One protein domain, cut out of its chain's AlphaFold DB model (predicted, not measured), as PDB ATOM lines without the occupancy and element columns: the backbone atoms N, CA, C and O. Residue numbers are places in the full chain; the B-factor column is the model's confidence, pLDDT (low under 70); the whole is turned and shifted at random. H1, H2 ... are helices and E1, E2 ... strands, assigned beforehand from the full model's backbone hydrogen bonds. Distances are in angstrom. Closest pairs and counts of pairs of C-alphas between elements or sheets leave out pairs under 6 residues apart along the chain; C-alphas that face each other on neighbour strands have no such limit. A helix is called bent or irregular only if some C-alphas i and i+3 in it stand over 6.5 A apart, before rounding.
ATOM      1  N   ASP A   9      35.925   5.871 -26.204       49.28
ATOM      2  CA  ASP A   9      34.814   6.112 -27.116       49.28
ATOM      3  C   ASP A   9      34.144   4.811 -27.602       49.28
ATOM      4  O   ASP A   9      32.915   4.722 -27.528       49.28
ATOM      5  N   PRO A  10      34.876   3.742 -27.986       53.84
ATOM      6  CA  PRO A  10      34.264   2.452 -28.309       53.84
ATOM      7  C   PRO A  10      33.566   1.788 -27.113       53.84
ATOM      8  O   PRO A  10      32.510   1.181 -27.281       53.84
ATOM      9  N   ALA A  11      34.113   1.923 -25.899       57.31
ATOM     10  CA  ALA A  11      33.507   1.369 -24.683       57.31
ATOM     11  C   ALA A  11      32.222   2.118 -24.283       57.31
ATOM     12  O   ALA A  11      31.257   1.519 -23.813       57.31
ATOM     13  N   MET A  12      32.185   3.430 -24.513       60.56
ATOM     14  CA  MET A  12      30.987   4.244 -24.336       60.56
ATOM     15  C   MET A  12      29.914   3.914 -25.378       60.56
ATOM     16  O   MET A  12      28.747   3.762 -25.023       60.56
ATOM     17  N   ALA A  13      30.299   3.738 -26.646       60.22
ATOM     18  CA  ALA A  13      29.381   3.333 -27.711       60.22
ATOM     19  C   ALA A  13      28.748   1.960 -27.430       60.22
ATOM     20  O   ALA A  13      27.543   1.780 -27.599       60.22
ATOM     21  N   ALA A  14      29.548   1.021 -26.922       61.50
ATOM     22  CA  ALA A  14      29.108  -0.296 -26.488       61.50
ATOM     23  C   ALA A  14      28.020  -0.247 -25.406       61.50
ATOM     24  O   ALA A  14      27.013  -0.953 -25.480       61.50
ATOM     25  N   LEU A  15      28.221   0.602 -24.395       66.38
ATOM     26  CA  LEU A  15      27.293   0.732 -23.278       66.38
ATOM     27  C   LEU A  15      25.985   1.410 -23.703       66.38
ATOM     28  O   LEU A  15      24.914   0.992 -23.273       66.38
ATOM     29  N   LEU A  16      26.065   2.418 -24.576       67.81
ATOM     30  CA  LEU A  16      24.883   3.076 -25.139       67.81
ATOM     31  C   LEU A  16      24.048   2.106 -25.986       67.81
ATOM     32  O   LEU A  16      22.824   2.126 -25.899       67.81
ATOM     33  N   ALA A  17      24.695   1.213 -26.741       66.94
ATOM     34  CA  ALA A  17      24.001   0.161 -27.482       66.94
ATOM     35  C   ALA A  17      23.307  -0.854 -26.551       66.94
ATOM     36  O   ALA A  17      22.192  -1.287 -26.833       66.94
ATOM     37  N   LEU A  18      23.928  -1.201 -25.415       66.50
ATOM     38  CA  LEU A  18      23.303  -2.047 -24.391       66.50
ATOM     39  C   LEU A  18      22.088  -1.361 -23.743       66.50
ATOM     40  O   LEU A  18      21.067  -2.011 -23.532       66.50
ATOM     41  N   GLU A  19      22.178  -0.065 -23.432       67.50
ATOM     42  CA  GLU A  19      21.039   0.700 -22.912       67.50
ATOM     43  C   GLU A  19      19.877   0.730 -23.908       67.50
ATOM     44  O   GLU A  19      18.735   0.533 -23.500       67.50
ATOM     45  N   ASP A  20      20.155   0.933 -25.196       70.62
ATOM     46  CA  ASP A  20      19.132   0.959 -26.246       70.62
ATOM     47  C   ASP A  20      18.441  -0.405 -26.394       70.62
ATOM     48  O   ASP A  20      17.217  -0.495 -26.470       70.62
ATOM     49  N   HIS A  21      19.206  -1.496 -26.304       65.88
ATOM     50  CA  HIS A  21      18.652  -2.847 -26.366       65.88
ATOM     51  C   HIS A  21      17.821  -3.209 -25.121       65.88
ATOM     52  O   HIS A  21      16.782  -3.859 -25.230       65.88
ATOM     53  N   LEU A  22      18.225  -2.737 -23.933       61.16
ATOM     54  CA  LEU A  22      17.411  -2.838 -22.715       61.16
ATOM     55  C   LEU A  22      16.120  -2.011 -22.818       61.16
ATOM     56  O   LEU A  22      15.090  -2.434 -22.296       61.16
ATOM     57  N   TRP A  23      16.160  -0.857 -23.491       62.16
ATOM     58  CA  TRP A  23      14.985  -0.027 -23.781       62.16
ATOM     59  C   TRP A  23      14.001  -0.710 -24.729       62.16
ATOM     60  O   TRP A  23      12.793  -0.656 -24.489       62.16
ATOM     61  N   ASP A  24      14.507  -1.354 -25.775       63.56
ATOM     62  CA  ASP A  24      13.694  -2.088 -26.744       63.56
ATOM     63  C   ASP A  24      13.014  -3.299 -26.080       63.56
ATOM     64  O   ASP A  24      11.805  -3.487 -26.195       63.56
ATOM     65  N   TRP A  25      13.754  -4.033 -25.240       60.78
ATOM     66  CA  TRP A  25      13.222  -5.150 -24.452       60.78
ATOM     67  C   TRP A  25      12.204  -4.716 -23.377       60.78
ATOM     68  O   TRP A  25      11.196  -5.389 -23.150       60.78
ATOM     69  N   SER A  26      12.435  -3.568 -22.730       53.59
ATOM     70  CA  SER A  26      11.539  -2.986 -21.718       53.59
ATOM     71  C   SER A  26      10.204  -2.526 -22.301       53.59
ATOM     72  O   SER A  26       9.179  -2.611 -21.621       53.59
ATOM     73  N   ARG A  27      10.193  -2.049 -23.551       56.53
ATOM     74  CA  ARG A  27       8.962  -1.606 -24.217       56.53
ATOM     75  C   ARG A  27       7.939  -2.724 -24.391       56.53
ATOM     76  O   ARG A  27       6.745  -2.432 -24.360       56.53
ATOM     77  N   ASP A  28       8.395  -3.968 -24.502       56.81
ATOM     78  CA  ASP A  28       7.531  -5.142 -24.652       56.81
ATOM     79  C   ASP A  28       7.096  -5.753 -23.309       56.81
ATOM     80  O   ASP A  28       6.060  -6.418 -23.246       56.81
ATOM     81  N   THR A  29       7.830  -5.518 -22.207       58.06
ATOM     82  CA  THR A  29       7.488  -6.110 -20.900       58.06
ATOM     83  C   THR A  29       7.976  -5.270 -19.698       58.06
ATOM     84  O   THR A  29       9.163  -5.253 -19.399       58.06
ATOM     85  N   LEU A  30       7.019  -4.704 -18.936       51.88
ATOM     86  CA  LEU A  30       7.071  -4.241 -17.521       51.88
ATOM     87  C   LEU A  30       7.470  -2.781 -17.166       51.88
ATOM     88  O   LEU A  30       8.549  -2.295 -17.472       51.88
ATOM     89  N   ASP A  31       6.557  -2.172 -16.389       59.53
ATOM     90  CA  ASP A  31       6.677  -1.189 -15.289       59.53
ATOM     91  C   ASP A  31       7.737  -0.064 -15.376       59.53
ATOM     92  O   ASP A  31       8.942  -0.284 -15.212       59.53
ATOM     93  N   SER A  32       7.263   1.182 -15.518       58.84
ATOM     94  CA  SER A  32       8.079   2.406 -15.604       58.84
ATOM     95  C   SER A  32       9.070   2.560 -14.449       58.84
ATOM     96  O   SER A  32      10.192   3.024 -14.648       58.84
ATOM     97  N   ASP A  33       8.702   2.094 -13.255       60.91
ATOM     98  CA  ASP A  33       9.518   2.247 -12.052       60.91
ATOM     99  C   ASP A  33      10.748   1.328 -12.057       60.91
ATOM    100  O   ASP A  33      11.801   1.666 -11.502       60.91
ATOM    101  N   ALA A  34      10.646   0.145 -12.670       59.12
ATOM    102  CA  ALA A  34      11.791  -0.743 -12.861       59.12
ATOM    103  C   ALA A  34      12.781  -0.145 -13.873       59.12
ATOM    104  O   ALA A  34      13.997  -0.244 -13.680       59.12
ATOM    105  N   MET A  35      12.255   0.545 -14.888       62.69
ATOM    106  CA  MET A  35      13.049   1.181 -15.931       62.69
ATOM    107  C   MET A  35      13.806   2.415 -15.431       62.69
ATOM    108  O   MET A  35      15.001   2.563 -15.695       62.69
ATOM    109  N   ASP A  36      13.165   3.253 -14.616       67.25
ATOM    110  CA  ASP A  36      13.820   4.408 -13.996       67.25
ATOM    111  C   ASP A  36      14.972   3.987 -13.071       67.25
ATOM    112  O   ASP A  36      16.042   4.613 -13.050       67.25
ATOM    113  N   ARG A  37      14.809   2.866 -12.353       63.28
ATOM    114  CA  ARG A  37      15.880   2.284 -11.529       63.28
ATOM    115  C   ARG A  37      17.032   1.741 -12.373       63.28
ATOM    116  O   ARG A  37      18.187   2.000 -12.030       63.28
ATOM    117  N   ALA A  38      16.742   1.034 -13.465       62.69
ATOM    118  CA  ALA A  38      17.761   0.545 -14.393       62.69
ATOM    119  C   ALA A  38      18.559   1.709 -15.006       62.69
ATOM    120  O   ALA A  38      19.788   1.715 -14.948       62.69
ATOM    121  N   ARG A  39      17.874   2.764 -15.465       67.19
ATOM    122  CA  ARG A  39      18.496   3.966 -16.041       67.19
ATOM    123  C   ARG A  39      19.389   4.709 -15.045       67.19
ATOM    124  O   ARG A  39      20.494   5.130 -15.387       67.19
ATOM    125  N   SER A  40      18.939   4.865 -13.801       69.44
ATOM    126  CA  SER A  40      19.734   5.507 -12.745       69.44
ATOM    127  C   SER A  40      21.012   4.714 -12.426       69.44
ATOM    128  O   SER A  40      22.096   5.286 -12.246       69.44
ATOM    129  N   ARG A  41      20.908   3.379 -12.430       71.00
ATOM    130  CA  ARG A  41      22.038   2.467 -12.232       71.00
ATOM    131  C   ARG A  41      23.056   2.589 -13.371       71.00
ATOM    132  O   ARG A  41      24.236   2.789 -13.083       71.00
ATOM    133  N   SER A  42      22.609   2.567 -14.627       63.72
ATOM    134  CA  SER A  42      23.491   2.705 -15.794       63.72
ATOM    135  C   SER A  42      24.165   4.078 -15.855       63.72
ATOM    136  O   SER A  42      25.376   4.168 -16.056       63.72
ATOM    137  N   ARG A  43      23.442   5.160 -15.529       72.62
ATOM    138  CA  ARG A  43      24.022   6.514 -15.463       72.62
ATOM    139  C   ARG A  43      25.112   6.643 -14.397       72.62
ATOM    140  O   ARG A  43      26.102   7.339 -14.607       72.62
ATOM    141  N   THR A  44      24.953   5.963 -13.265       71.81
ATOM    142  CA  THR A  44      25.985   5.915 -12.219       71.81
ATOM    143  C   THR A  44      27.234   5.183 -12.714       71.81
ATOM    144  O   THR A  44      28.350   5.648 -12.488       71.81
ATOM    145  N   MET A  45      27.052   4.083 -13.450       61.31
ATOM    146  CA  MET A  45      28.151   3.319 -14.051       61.31
ATOM    147  C   MET A  45      28.888   4.122 -15.135       61.31
ATOM    148  O   MET A  45      30.116   4.104 -15.169       61.31
ATOM    149  N   LEU A  46      28.172   4.907 -15.946       67.56
ATOM    150  CA  LEU A  46      28.751   5.833 -16.931       67.56
ATOM    151  C   LEU A  46      29.668   6.882 -16.289       67.56
ATOM    152  O   LEU A  46      30.762   7.149 -16.783       67.56
ATOM    153  N   VAL A  47      29.247   7.463 -15.163       71.44
ATOM    154  CA  VAL A  47      30.059   8.445 -14.427       71.44
ATOM    155  C   VAL A  47      31.320   7.798 -13.856       71.44
ATOM    156  O   VAL A  47      32.396   8.389 -13.936       71.44
ATOM    157  N   GLN A  48      31.207   6.575 -13.329       64.50
ATOM    158  CA  GLN A  48      32.349   5.815 -12.818       64.50
ATOM    159  C   GLN A  48      33.337   5.452 -13.933       64.50
ATOM    160  O   GLN A  48      34.543   5.603 -13.750       64.50
ATOM    161  N   LEU A  49      32.846   5.045 -15.107       63.47
ATOM    162  CA  LEU A  49      33.685   4.740 -16.266       63.47
ATOM    163  C   LEU A  49      34.390   5.992 -16.811       63.47
ATOM    164  O   LEU A  49      35.576   5.939 -17.129       63.47
ATOM    165  N   GLY A  50      33.708   7.142 -16.834       63.31
ATOM    166  CA  GLY A  50      34.314   8.431 -17.178       63.31
ATOM    167  C   GLY A  50      35.393   8.887 -16.184       63.31
ATOM    168  O   GLY A  50      36.329   9.589 -16.564       63.31
ATOM    169  N   ASP A  51      35.301   8.474 -14.920       56.56
ATOM    170  CA  ASP A  51      36.328   8.731 -13.903       56.56
ATOM    171  C   ASP A  51      37.528   7.773 -14.022       56.56
ATOM    172  O   ASP A  51      38.686   8.170 -13.874       56.56
ATOM    173  N   LEU A  52      37.262   6.522 -14.408       54.44
ATOM    174  CA  LEU A  52      38.269   5.508 -14.740       54.44
ATOM    175  C   LEU A  52      39.068   5.869 -16.004       54.44
ATOM    176  O   LEU A  52      40.292   5.731 -16.037       54.44
ATOM    177  N   ALA A  53      38.394   6.407 -17.020       55.72
ATOM    178  CA  ALA A  53      38.999   6.966 -18.226       55.72
ATOM    179  C   ALA A  53      39.987   8.107 -17.921       55.72
ATOM    180  O   ALA A  53      41.062   8.178 -18.517       55.72
ATOM    181  N   ARG A  54      39.659   8.970 -16.948       54.19
ATOM    182  CA  ARG A  54      40.527  10.073 -16.499       54.19
ATOM    183  C   ARG A  54      41.764   9.609 -15.729       54.19
ATOM    184  O   ARG A  54      42.762  10.323 -15.717       54.19
ATOM    185  N   THR A  55      41.711   8.448 -15.077       53.81
ATOM    186  CA  THR A  55      42.762   7.981 -14.152       53.81
ATOM    187  C   THR A  55      43.788   7.043 -14.787       53.81
ATOM    188  O   THR A  55      44.845   6.824 -14.203       53.81
ATOM    189  N   GLY A  56      43.539   6.550 -16.004       54.56
ATOM    190  CA  GLY A  56      44.578   6.113 -16.935       54.56
ATOM    191  C   GLY A  56      45.683   5.204 -16.371       54.56
ATOM    192  O   GLY A  56      46.859   5.537 -16.534       54.56
ATOM    193  N   ALA A  57      45.349   4.056 -15.769       51.28
ATOM    194  CA  ALA A  57      46.329   2.998 -15.459       51.28
ATOM    195  C   ALA A  57      45.730   1.637 -15.044       51.28
ATOM    196  O   ALA A  57      46.458   0.818 -14.492       51.28
ATOM    197  N   ARG A  58      44.435   1.368 -15.257       56.31
ATOM    198  CA  ARG A  58      43.855   0.062 -14.898       56.31
ATOM    199  C   ARG A  58      43.851  -0.882 -16.089       56.31
ATOM    200  O   ARG A  58      43.603  -0.435 -17.209       56.31
ATOM    201  N   ASP A  59      44.126  -2.163 -15.839       64.94
ATOM    202  CA  ASP A  59      43.908  -3.218 -16.828       64.94
ATOM    203  C   ASP A  59      42.450  -3.107 -17.320       64.94
ATOM    204  O   ASP A  59      41.530  -3.155 -16.495       64.94
ATOM    205  N   PRO A  60      42.207  -2.920 -18.630       65.31
ATOM    206  CA  PRO A  60      40.860  -2.840 -19.179       65.31
ATOM    207  C   PRO A  60      39.964  -3.998 -18.732       65.31
ATOM    208  O   PRO A  60      38.774  -3.783 -18.512       65.31
ATOM    209  N   ARG A  61      40.522  -5.197 -18.519       67.56
ATOM    210  CA  ARG A  61      39.775  -6.380 -18.069       67.56
ATOM    211  C   ARG A  61      39.244  -6.239 -16.646       67.56
ATOM    212  O   ARG A  61      38.147  -6.717 -16.383       67.56
ATOM    213  N   GLU A  62      39.954  -5.544 -15.757       67.12
ATOM    214  CA  GLU A  62      39.453  -5.241 -14.406       67.12
ATOM    215  C   GLU A  62      38.259  -4.284 -14.444       67.12
ATOM    216  O   GLU A  62      37.407  -4.311 -13.557       67.12
ATOM    217  N   VAL A  63      38.190  -3.432 -15.469       71.19
ATOM    218  CA  VAL A  63      37.100  -2.470 -15.639       71.19
ATOM    219  C   VAL A  63      35.895  -3.127 -16.303       71.19
ATOM    220  O   VAL A  63      34.780  -2.985 -15.811       71.19
ATOM    221  N   VAL A  64      36.104  -3.856 -17.402       73.50
ATOM    222  CA  VAL A  64      35.002  -4.453 -18.173       73.50
ATOM    223  C   VAL A  64      34.527  -5.797 -17.616       73.50
ATOM    224  O   VAL A  64      33.413  -6.215 -17.916       73.50
ATOM    225  N   GLY A  65      35.338  -6.470 -16.796       80.44
ATOM    226  CA  GLY A  65      35.075  -7.835 -16.337       80.44
ATOM    227  C   GLY A  65      33.729  -8.026 -15.645       80.44
ATOM    228  O   GLY A  65      32.960  -8.878 -16.092       80.44
ATOM    229  N   PRO A  66      33.358  -7.185 -14.661       80.19
ATOM    230  CA  PRO A  66      32.044  -7.273 -14.026       80.19
ATOM    231  C   PRO A  66      30.868  -7.128 -15.009       80.19
ATOM    232  O   PRO A  66      29.804  -7.707 -14.791       80.19
ATOM    233  N   PHE A  67      31.044  -6.377 -16.104       77.06
ATOM    234  CA  PHE A  67      30.012  -6.205 -17.130       77.06
ATOM    235  C   PHE A  67      29.884  -7.446 -18.013       77.06
ATOM    236  O   PHE A  67      28.772  -7.911 -18.262       77.06
ATOM    237  N   VAL A  68      31.014  -8.011 -18.452       84.56
ATOM    238  CA  VAL A  68      31.026  -9.245 -19.251       84.56
ATOM    239  C   VAL A  68      30.405 -10.396 -18.462       84.56
ATOM    240  O   VAL A  68      29.551 -11.108 -18.989       84.56
ATOM    241  N   GLU A  69      30.749 -10.537 -17.182       84.31
ATOM    242  CA  GLU A  69      30.172 -11.556 -16.297       84.31
ATOM    243  C   GLU A  69      28.650 -11.413 -16.147       84.31
ATOM    244  O   GLU A  69      27.923 -12.403 -16.245       84.31
ATOM    245  N   ALA A  70      28.141 -10.187 -15.981       82.75
ATOM    246  CA  ALA A  70      26.703  -9.939 -15.885       82.75
ATOM    247  C   ALA A  70      25.953 -10.327 -17.173       82.75
ATOM    248  O   ALA A  70      24.885 -10.939 -17.110       82.75
ATOM    249  N   ILE A  71      26.519 -10.016 -18.342       85.06
ATOM    250  CA  ILE A  71      25.927 -10.372 -19.639       85.06
ATOM    251  C   ILE A  71      25.971 -11.893 -19.860       85.06
ATOM    252  O   ILE A  71      24.994 -12.475 -20.334       85.06
ATOM    253  N   LEU A  72      27.063 -12.562 -19.476       87.00
ATOM    254  CA  LEU A  72      27.173 -14.024 -19.538       87.00
ATOM    255  C   LEU A  72      26.131 -14.718 -18.650       87.00
ATOM    256  O   LEU A  72      25.519 -15.700 -19.077       87.00
ATOM    257  N   GLU A  73      25.873 -14.186 -17.457       86.19
ATOM    258  CA  GLU A  73      24.828 -14.688 -16.564       86.19
ATOM    259  C   GLU A  73      23.423 -14.501 -17.158       86.19
ATOM    260  O   GLU A  73      22.608 -15.426 -17.122       86.19
ATOM    261  N   LEU A  74      23.136 -13.348 -17.776       84.50
ATOM    262  CA  LEU A  74      21.869 -13.135 -18.491       84.50
ATOM    263  C   LEU A  74      21.716 -14.114 -19.658       84.50
ATOM    264  O   LEU A  74      20.657 -14.720 -19.826       84.50
ATOM    265  N   ARG A  75      22.791 -14.342 -20.420       86.81
ATOM    266  CA  ARG A  75      22.814 -15.310 -21.523       86.81
ATOM    267  C   ARG A  75      22.545 -16.734 -21.032       86.81
ATOM    268  O   ARG A  75      21.838 -17.479 -21.715       86.81
ATOM    269  N   ARG A  76      23.086 -17.114 -19.866       86.38
ATOM    270  CA  ARG A  76      22.837 -18.412 -19.217       86.38
ATOM    271  C   ARG A  76      21.366 -18.555 -18.829       86.38
ATOM    272  O   ARG A  76      20.741 -19.534 -19.228       86.38
ATOM    273  N   ARG A  77      20.794 -17.562 -18.140       80.94
ATOM    274  CA  ARG A  77      19.368 -17.560 -17.757       80.94
ATOM    275  C   ARG A  77      18.443 -17.637 -18.963       80.94
ATOM    276  O   ARG A  77      17.527 -18.449 -18.969       80.94
ATOM    277  N   ALA A  78      18.734 -16.878 -20.020       80.94
ATOM    278  CA  ALA A  78      17.972 -16.939 -21.264       80.94
ATOM    279  C   ALA A  78      17.955 -18.362 -21.854       80.94
ATOM    280  O   ALA A  78      16.909 -18.828 -22.304       80.94
ATOM    281  N   ARG A  79      19.072 -19.107 -21.795       82.69
ATOM    282  CA  ARG A  79      19.080 -20.521 -22.212       82.69
ATOM    283  C   ARG A  79      18.244 -21.420 -21.310       82.69
ATOM    284  O   ARG A  79      17.551 -22.293 -21.828       82.69
ATOM    285  N   GLU A  80      18.309 -21.229 -19.998       84.88
ATOM    286  CA  GLU A  80      17.530 -22.014 -19.029       84.88
ATOM    287  C   GLU A  80      16.026 -21.803 -19.210       84.88
ATOM    288  O   GLU A  80      15.253 -22.761 -19.195       84.88
ATOM    289  N   GLU A  81      15.627 -20.568 -19.500       87.56
ATOM    290  CA  GLU A  81      14.255 -20.174 -19.826       87.56
ATOM    291  C   GLU A  81      13.843 -20.536 -21.266       87.56
ATOM    292  O   GLU A  81      12.719 -20.256 -21.675       87.56
ATOM    293  N   ARG A  82      14.728 -21.174 -22.051       91.44
ATOM    294  CA  ARG A  82      14.526 -21.524 -23.475       91.44
ATOM    295  C   ARG A  82      14.262 -20.318 -24.388       91.44
ATOM    296  O   ARG A  82      13.726 -20.464 -25.485       91.44
ATOM    297  N   ARG A  83      14.694 -19.130 -23.972       85.81
ATOM    298  CA  ARG A  83      14.681 -17.881 -24.744       85.81
ATOM    299  C   ARG A  83      15.925 -17.813 -25.629       85.81
ATOM    300  O   ARG A  83      16.859 -17.054 -25.386       85.81
ATOM    301  N   PHE A  84      15.969 -18.680 -26.641       82.88
ATOM    302  CA  PHE A  84      17.162 -18.842 -27.479       82.88
ATOM    303  C   PHE A  84      17.513 -17.586 -28.283       82.88
ATOM    304  O   PHE A  84      18.692 -17.262 -28.374       82.88
ATOM    305  N   ALA A  85      16.512 -16.846 -28.777       81.94
ATOM    306  CA  ALA A  85      16.726 -15.585 -29.489       81.94
ATOM    307  C   ALA A  85      17.482 -14.559 -28.626       81.94
ATOM    308  O   ALA A  85      18.471 -13.986 -29.074       81.94
ATOM    309  N   ASP A  86      17.091 -14.410 -27.359       76.38
ATOM    310  CA  ASP A  86      17.748 -13.489 -26.423       76.38
ATOM    311  C   ASP A  86      19.166 -13.959 -26.074       76.38
ATOM    312  O   ASP A  86      20.093 -13.162 -25.957       76.38
ATOM    313  N   SER A  87      19.364 -15.274 -25.946       82.56
ATOM    314  CA  SER A  87      20.695 -15.853 -25.734       82.56
ATOM    315  C   SER A  87      21.646 -15.576 -26.904       82.56
ATOM    316  O   SER A  87      22.830 -15.303 -26.681       82.56
ATOM    317  N   ASP A  88      21.137 -15.641 -28.137       82.31
ATOM    318  CA  ASP A  88      21.899 -15.338 -29.348       82.31
ATOM    319  C   ASP A  88      22.166 -13.834 -29.476       82.31
ATOM    320  O   ASP A  88      23.311 -13.454 -29.706       82.31
ATOM    321  N   ALA A  89      21.184 -12.975 -29.194       80.88
ATOM    322  CA  ALA A  89      21.371 -11.523 -29.181       80.88
ATOM    323  C   ALA A  89      22.456 -11.086 -28.180       80.88
ATOM    324  O   ALA A  89      23.335 -10.293 -28.514       80.88
ATOM    325  N   LEU A  90      22.467 -11.660 -26.972       83.44
ATOM    326  CA  LEU A  90      23.497 -11.384 -25.964       83.44
ATOM    327  C   LEU A  90      24.885 -11.902 -26.380       83.44
ATOM    328  O   LEU A  90      25.897 -11.282 -26.052       83.44
ATOM    329  N   ARG A  91      24.957 -13.027 -27.107       85.19
ATOM    330  CA  ARG A  91      26.220 -13.522 -27.681       85.19
ATOM    331  C   ARG A  91      26.741 -12.563 -28.749       85.19
ATOM    332  O   ARG A  91      27.926 -12.240 -28.742       85.19
ATOM    333  N   ASP A  92      25.870 -12.141 -29.652       83.00
ATOM    334  CA  ASP A  92      26.231 -11.293 -30.782       83.00
ATOM    335  C   ASP A  92      26.602  -9.880 -30.299       83.00
ATOM    336  O   ASP A  92      27.546  -9.287 -30.820       83.00
ATOM    337  N   LEU A  93      25.963  -9.395 -29.225       81.56
ATOM    338  CA  LEU A  93      26.372  -8.193 -28.502       81.56
ATOM    339  C   LEU A  93      27.814  -8.326 -27.994       81.56
ATOM    340  O   LEU A  93      28.651  -7.508 -28.358       81.56
ATOM    341  N   LEU A  94      28.133  -9.364 -27.208       83.75
ATOM    342  CA  LEU A  94      29.495  -9.576 -26.694       83.75
ATOM    343  C   LEU A  94      30.530  -9.622 -27.829       83.75
ATOM    344  O   LEU A  94      31.546  -8.930 -27.757       83.75
ATOM    345  N   ALA A  95      30.239 -10.353 -28.908       81.69
ATOM    346  CA  ALA A  95      31.114 -10.421 -30.075       81.69
ATOM    347  C   ALA A  95      31.289  -9.051 -30.760       81.69
ATOM    348  O   ALA A  95      32.410  -8.674 -31.107       81.69
ATOM    349  N   GLY A  96      30.209  -8.277 -30.904       75.31
ATOM    350  CA  GLY A  96      30.235  -6.916 -31.451       75.31
ATOM    351  C   GLY A  96      31.060  -5.938 -30.610       75.31
ATOM    352  O   GLY A  96      31.657  -5.012 -31.155       75.31
ATOM    353  N   LEU A  97      31.163  -6.182 -29.300       76.38
ATOM    354  CA  LEU A  97      32.016  -5.422 -28.380       76.38
ATOM    355  C   LEU A  97      33.476  -5.904 -28.355       76.38
ATOM    356  O   LEU A  97      34.277  -5.409 -27.560       76.38
ATOM    357  N   GLY A  98      33.837  -6.866 -29.208       81.44
ATOM    358  CA  GLY A  98      35.169  -7.465 -29.232       81.44
ATOM    359  C   GLY A  98      35.438  -8.383 -28.038       81.44
ATOM    360  O   GLY A  98      36.595  -8.592 -27.689       81.44
ATOM    361  N   VAL A  99      34.393  -8.909 -27.394       83.62
ATOM    362  CA  VAL A  99      34.505  -9.905 -26.326       83.62
ATOM    363  C   VAL A  99      34.329 -11.292 -26.935       83.62
ATOM    364  O   VAL A  99      33.224 -11.709 -27.288       83.62
ATOM    365  N   GLU A 100      35.426 -12.032 -27.039       82.94
ATOM    366  CA  GLU A 100      35.397 -13.438 -27.416       82.94
ATOM    367  C   GLU A 100      35.108 -14.296 -26.193       82.94
ATOM    368  O   GLU A 100      35.838 -14.255 -25.207       82.94
ATOM    369  N   VAL A 101      34.056 -15.106 -26.273       84.44
ATOM    370  CA  VAL A 101      33.648 -16.018 -25.205       84.44
ATOM    371  C   VAL A 101      34.016 -17.444 -25.597       84.44
ATOM    372  O   VAL A 101      33.595 -17.930 -26.647       84.44
ATOM    373  N   ARG A 102      34.770 -18.130 -24.741       81.00
ATOM    374  CA  ARG A 102      35.148 -19.537 -24.892       81.00
ATOM    375  C   ARG A 102      34.581 -20.348 -23.738       81.00
ATOM    376  O   ARG A 102      34.868 -20.101 -22.571       81.00
ATOM    377  N   ASP A 103      33.785 -21.352 -24.076       78.31
ATOM    378  CA  ASP A 103      33.295 -22.309 -23.091       78.31
ATOM    379  C   ASP A 103      34.426 -23.280 -22.728       78.31
ATOM    380  O   ASP A 103      35.053 -23.890 -23.601       78.31
ATOM    381  N   VAL A 104      34.697 -23.428 -21.431       76.06
ATOM    382  CA  VAL A 104      35.756 -24.303 -20.921       76.06
ATOM    383  C   VAL A 104      35.157 -25.640 -20.499       76.06
ATOM    384  O   VAL A 104      34.050 -25.725 -19.955       76.06
ATOM    385  N   ARG A 105      35.901 -26.731 -20.720       60.31
ATOM    386  CA  ARG A 105      35.491 -28.052 -20.222       60.31
ATOM    387  C   ARG A 105      35.413 -28.009 -18.695       60.31
ATOM    388  O   ARG A 105      36.420 -27.794 -18.036       60.31
ATOM    389  N   GLY A 106      34.214 -28.223 -18.157       61.03
ATOM    390  CA  GLY A 106      33.915 -28.075 -16.727       61.03
ATOM    391  C   GLY A 106      32.745 -27.135 -16.427       61.03
ATOM    392  O   GLY A 106      32.349 -27.032 -15.273       61.03
ATOM    393  N   GLY A 107      32.168 -26.486 -17.446       60.84
ATOM    394  CA  GLY A 107      31.007 -25.601 -17.287       60.84
ATOM    395  C   GLY A 107      31.367 -24.156 -16.938       60.84
ATOM    396  O   GLY A 107      30.471 -23.349 -16.713       60.84
ATOM    397  N   GLY A 108      32.663 -23.832 -16.905       66.12
ATOM    398  CA  GLY A 108      33.148 -22.460 -16.825       66.12
ATOM    399  C   GLY A 108      33.110 -21.770 -18.186       66.12
ATOM    400  O   GLY A 108      33.114 -22.425 -19.232       66.12
ATOM    401  N   THR A 109      33.128 -20.443 -18.166       77.12
ATOM    402  CA  THR A 109      33.215 -19.610 -19.363       77.12
ATOM    403  C   THR A 109      34.396 -18.664 -19.198       77.12
ATOM    404  O   THR A 109      34.431 -17.869 -18.262       77.12
ATOM    405  N   GLU A 110      35.368 -18.758 -20.098       83.62
ATOM    406  CA  GLU A 110      36.473 -17.811 -20.212       83.62
ATOM    407  C   GLU A 110      36.145 -16.787 -21.294       83.62
ATOM    408  O   GLU A 110      35.452 -17.085 -22.268       83.62
ATOM    409  N   TRP A 111      36.632 -15.560 -21.137       87.50
ATOM    410  CA  TRP A 111      36.453 -14.525 -22.145       87.50
ATOM    411  C   TRP A 111      37.726 -13.713 -22.328       87.50
ATOM    412  O   TRP A 111      38.484 -13.498 -21.380       87.50
ATOM    413  N   GLU A 112      37.958 -13.258 -23.555       83.75
ATOM    414  CA  GLU A 112      39.098 -12.441 -23.957       83.75
ATOM    415  C   GLU A 112      38.629 -11.189 -24.700       83.75
ATOM    416  O   GLU A 112      37.605 -11.198 -25.375       83.75
ATOM    417  N   LEU A 113      39.389 -10.099 -24.564       77.62
ATOM    418  CA  LEU A 113      39.191  -8.902 -25.376       77.62
ATOM    419  C   LEU A 113      40.011  -9.037 -26.653       77.62
ATOM    420  O   LEU A 113      41.245  -9.043 -26.601       77.62
ATOM    421  N   THR A 114      39.338  -9.120 -27.791       71.56
ATOM    422  CA  THR A 114      39.992  -9.172 -29.092       71.56
ATOM    423  C   THR A 114      40.396  -7.756 -29.510       71.56
ATOM    424  O   THR A 114      39.558  -6.849 -29.545       71.56
TER     425      THR A 114
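AT A GLANCE: This is residues 9 to 114 of the 124 residues of an uncharacterized protein of Chloroflexi bacterium (UniProt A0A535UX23). Two helical hairpins, a loose H1-H2 and a closer H3-H4, make a flat slab, with a small strand hairpin, E1-E2, on the far side of H3-H4. Printed are 106 residues: helices H1 to H4, then antiparallel strands E1 and E2; mostly helix, compact, radius of gyration of the C-alphas 14.7 A, spans 42 by 41 by 19 A.

IN THESE COORDINATES: H1, residues 9 to 28, begins at C-alpha 9 (34.814, 6.112, -27.116) and measures 29.6 A. H2, residues 32 to 55, measures 35.2 A; H3, residues 60 to 80, 30.2 A; H4, residues 84 to 96, 18.1 A. E1 is residues 99 to 103; E2, residues 109 to 113, ends at C-alpha 113 (39.191, -8.902, -25.376).

HOW THE PARTS SIT: H1 and H2 only just touch, 3 pairs of C-alphas within 8 A, closest Ser 26 and Met 35, 7.3 A; H2 uses residues 35 to 46 alone. H3, irregular with C-alphas 63 and 66 7.2 A apart, touches H4, closest C-alphas Arg 75 and Ser 87, 4.7 A, at a shallow tilt of 17 degrees, opposite ways. H1 and H4 are near each other. In E1-E2, N 102 and O 110 are 2.8 A apart, within hydrogen-bond range. O i to N i+4 pairs are within range throughout H2 and H4, in 15 of 16 in H1 and 15 of 17 in H3.

THE WHOLE: The farthest C-alphas, Thr 55 and Arg 82, are 41.9 A apart. The printed part has no cut; no link is long. pLDDT is under 70 at 53 residues, among them 21 to 40.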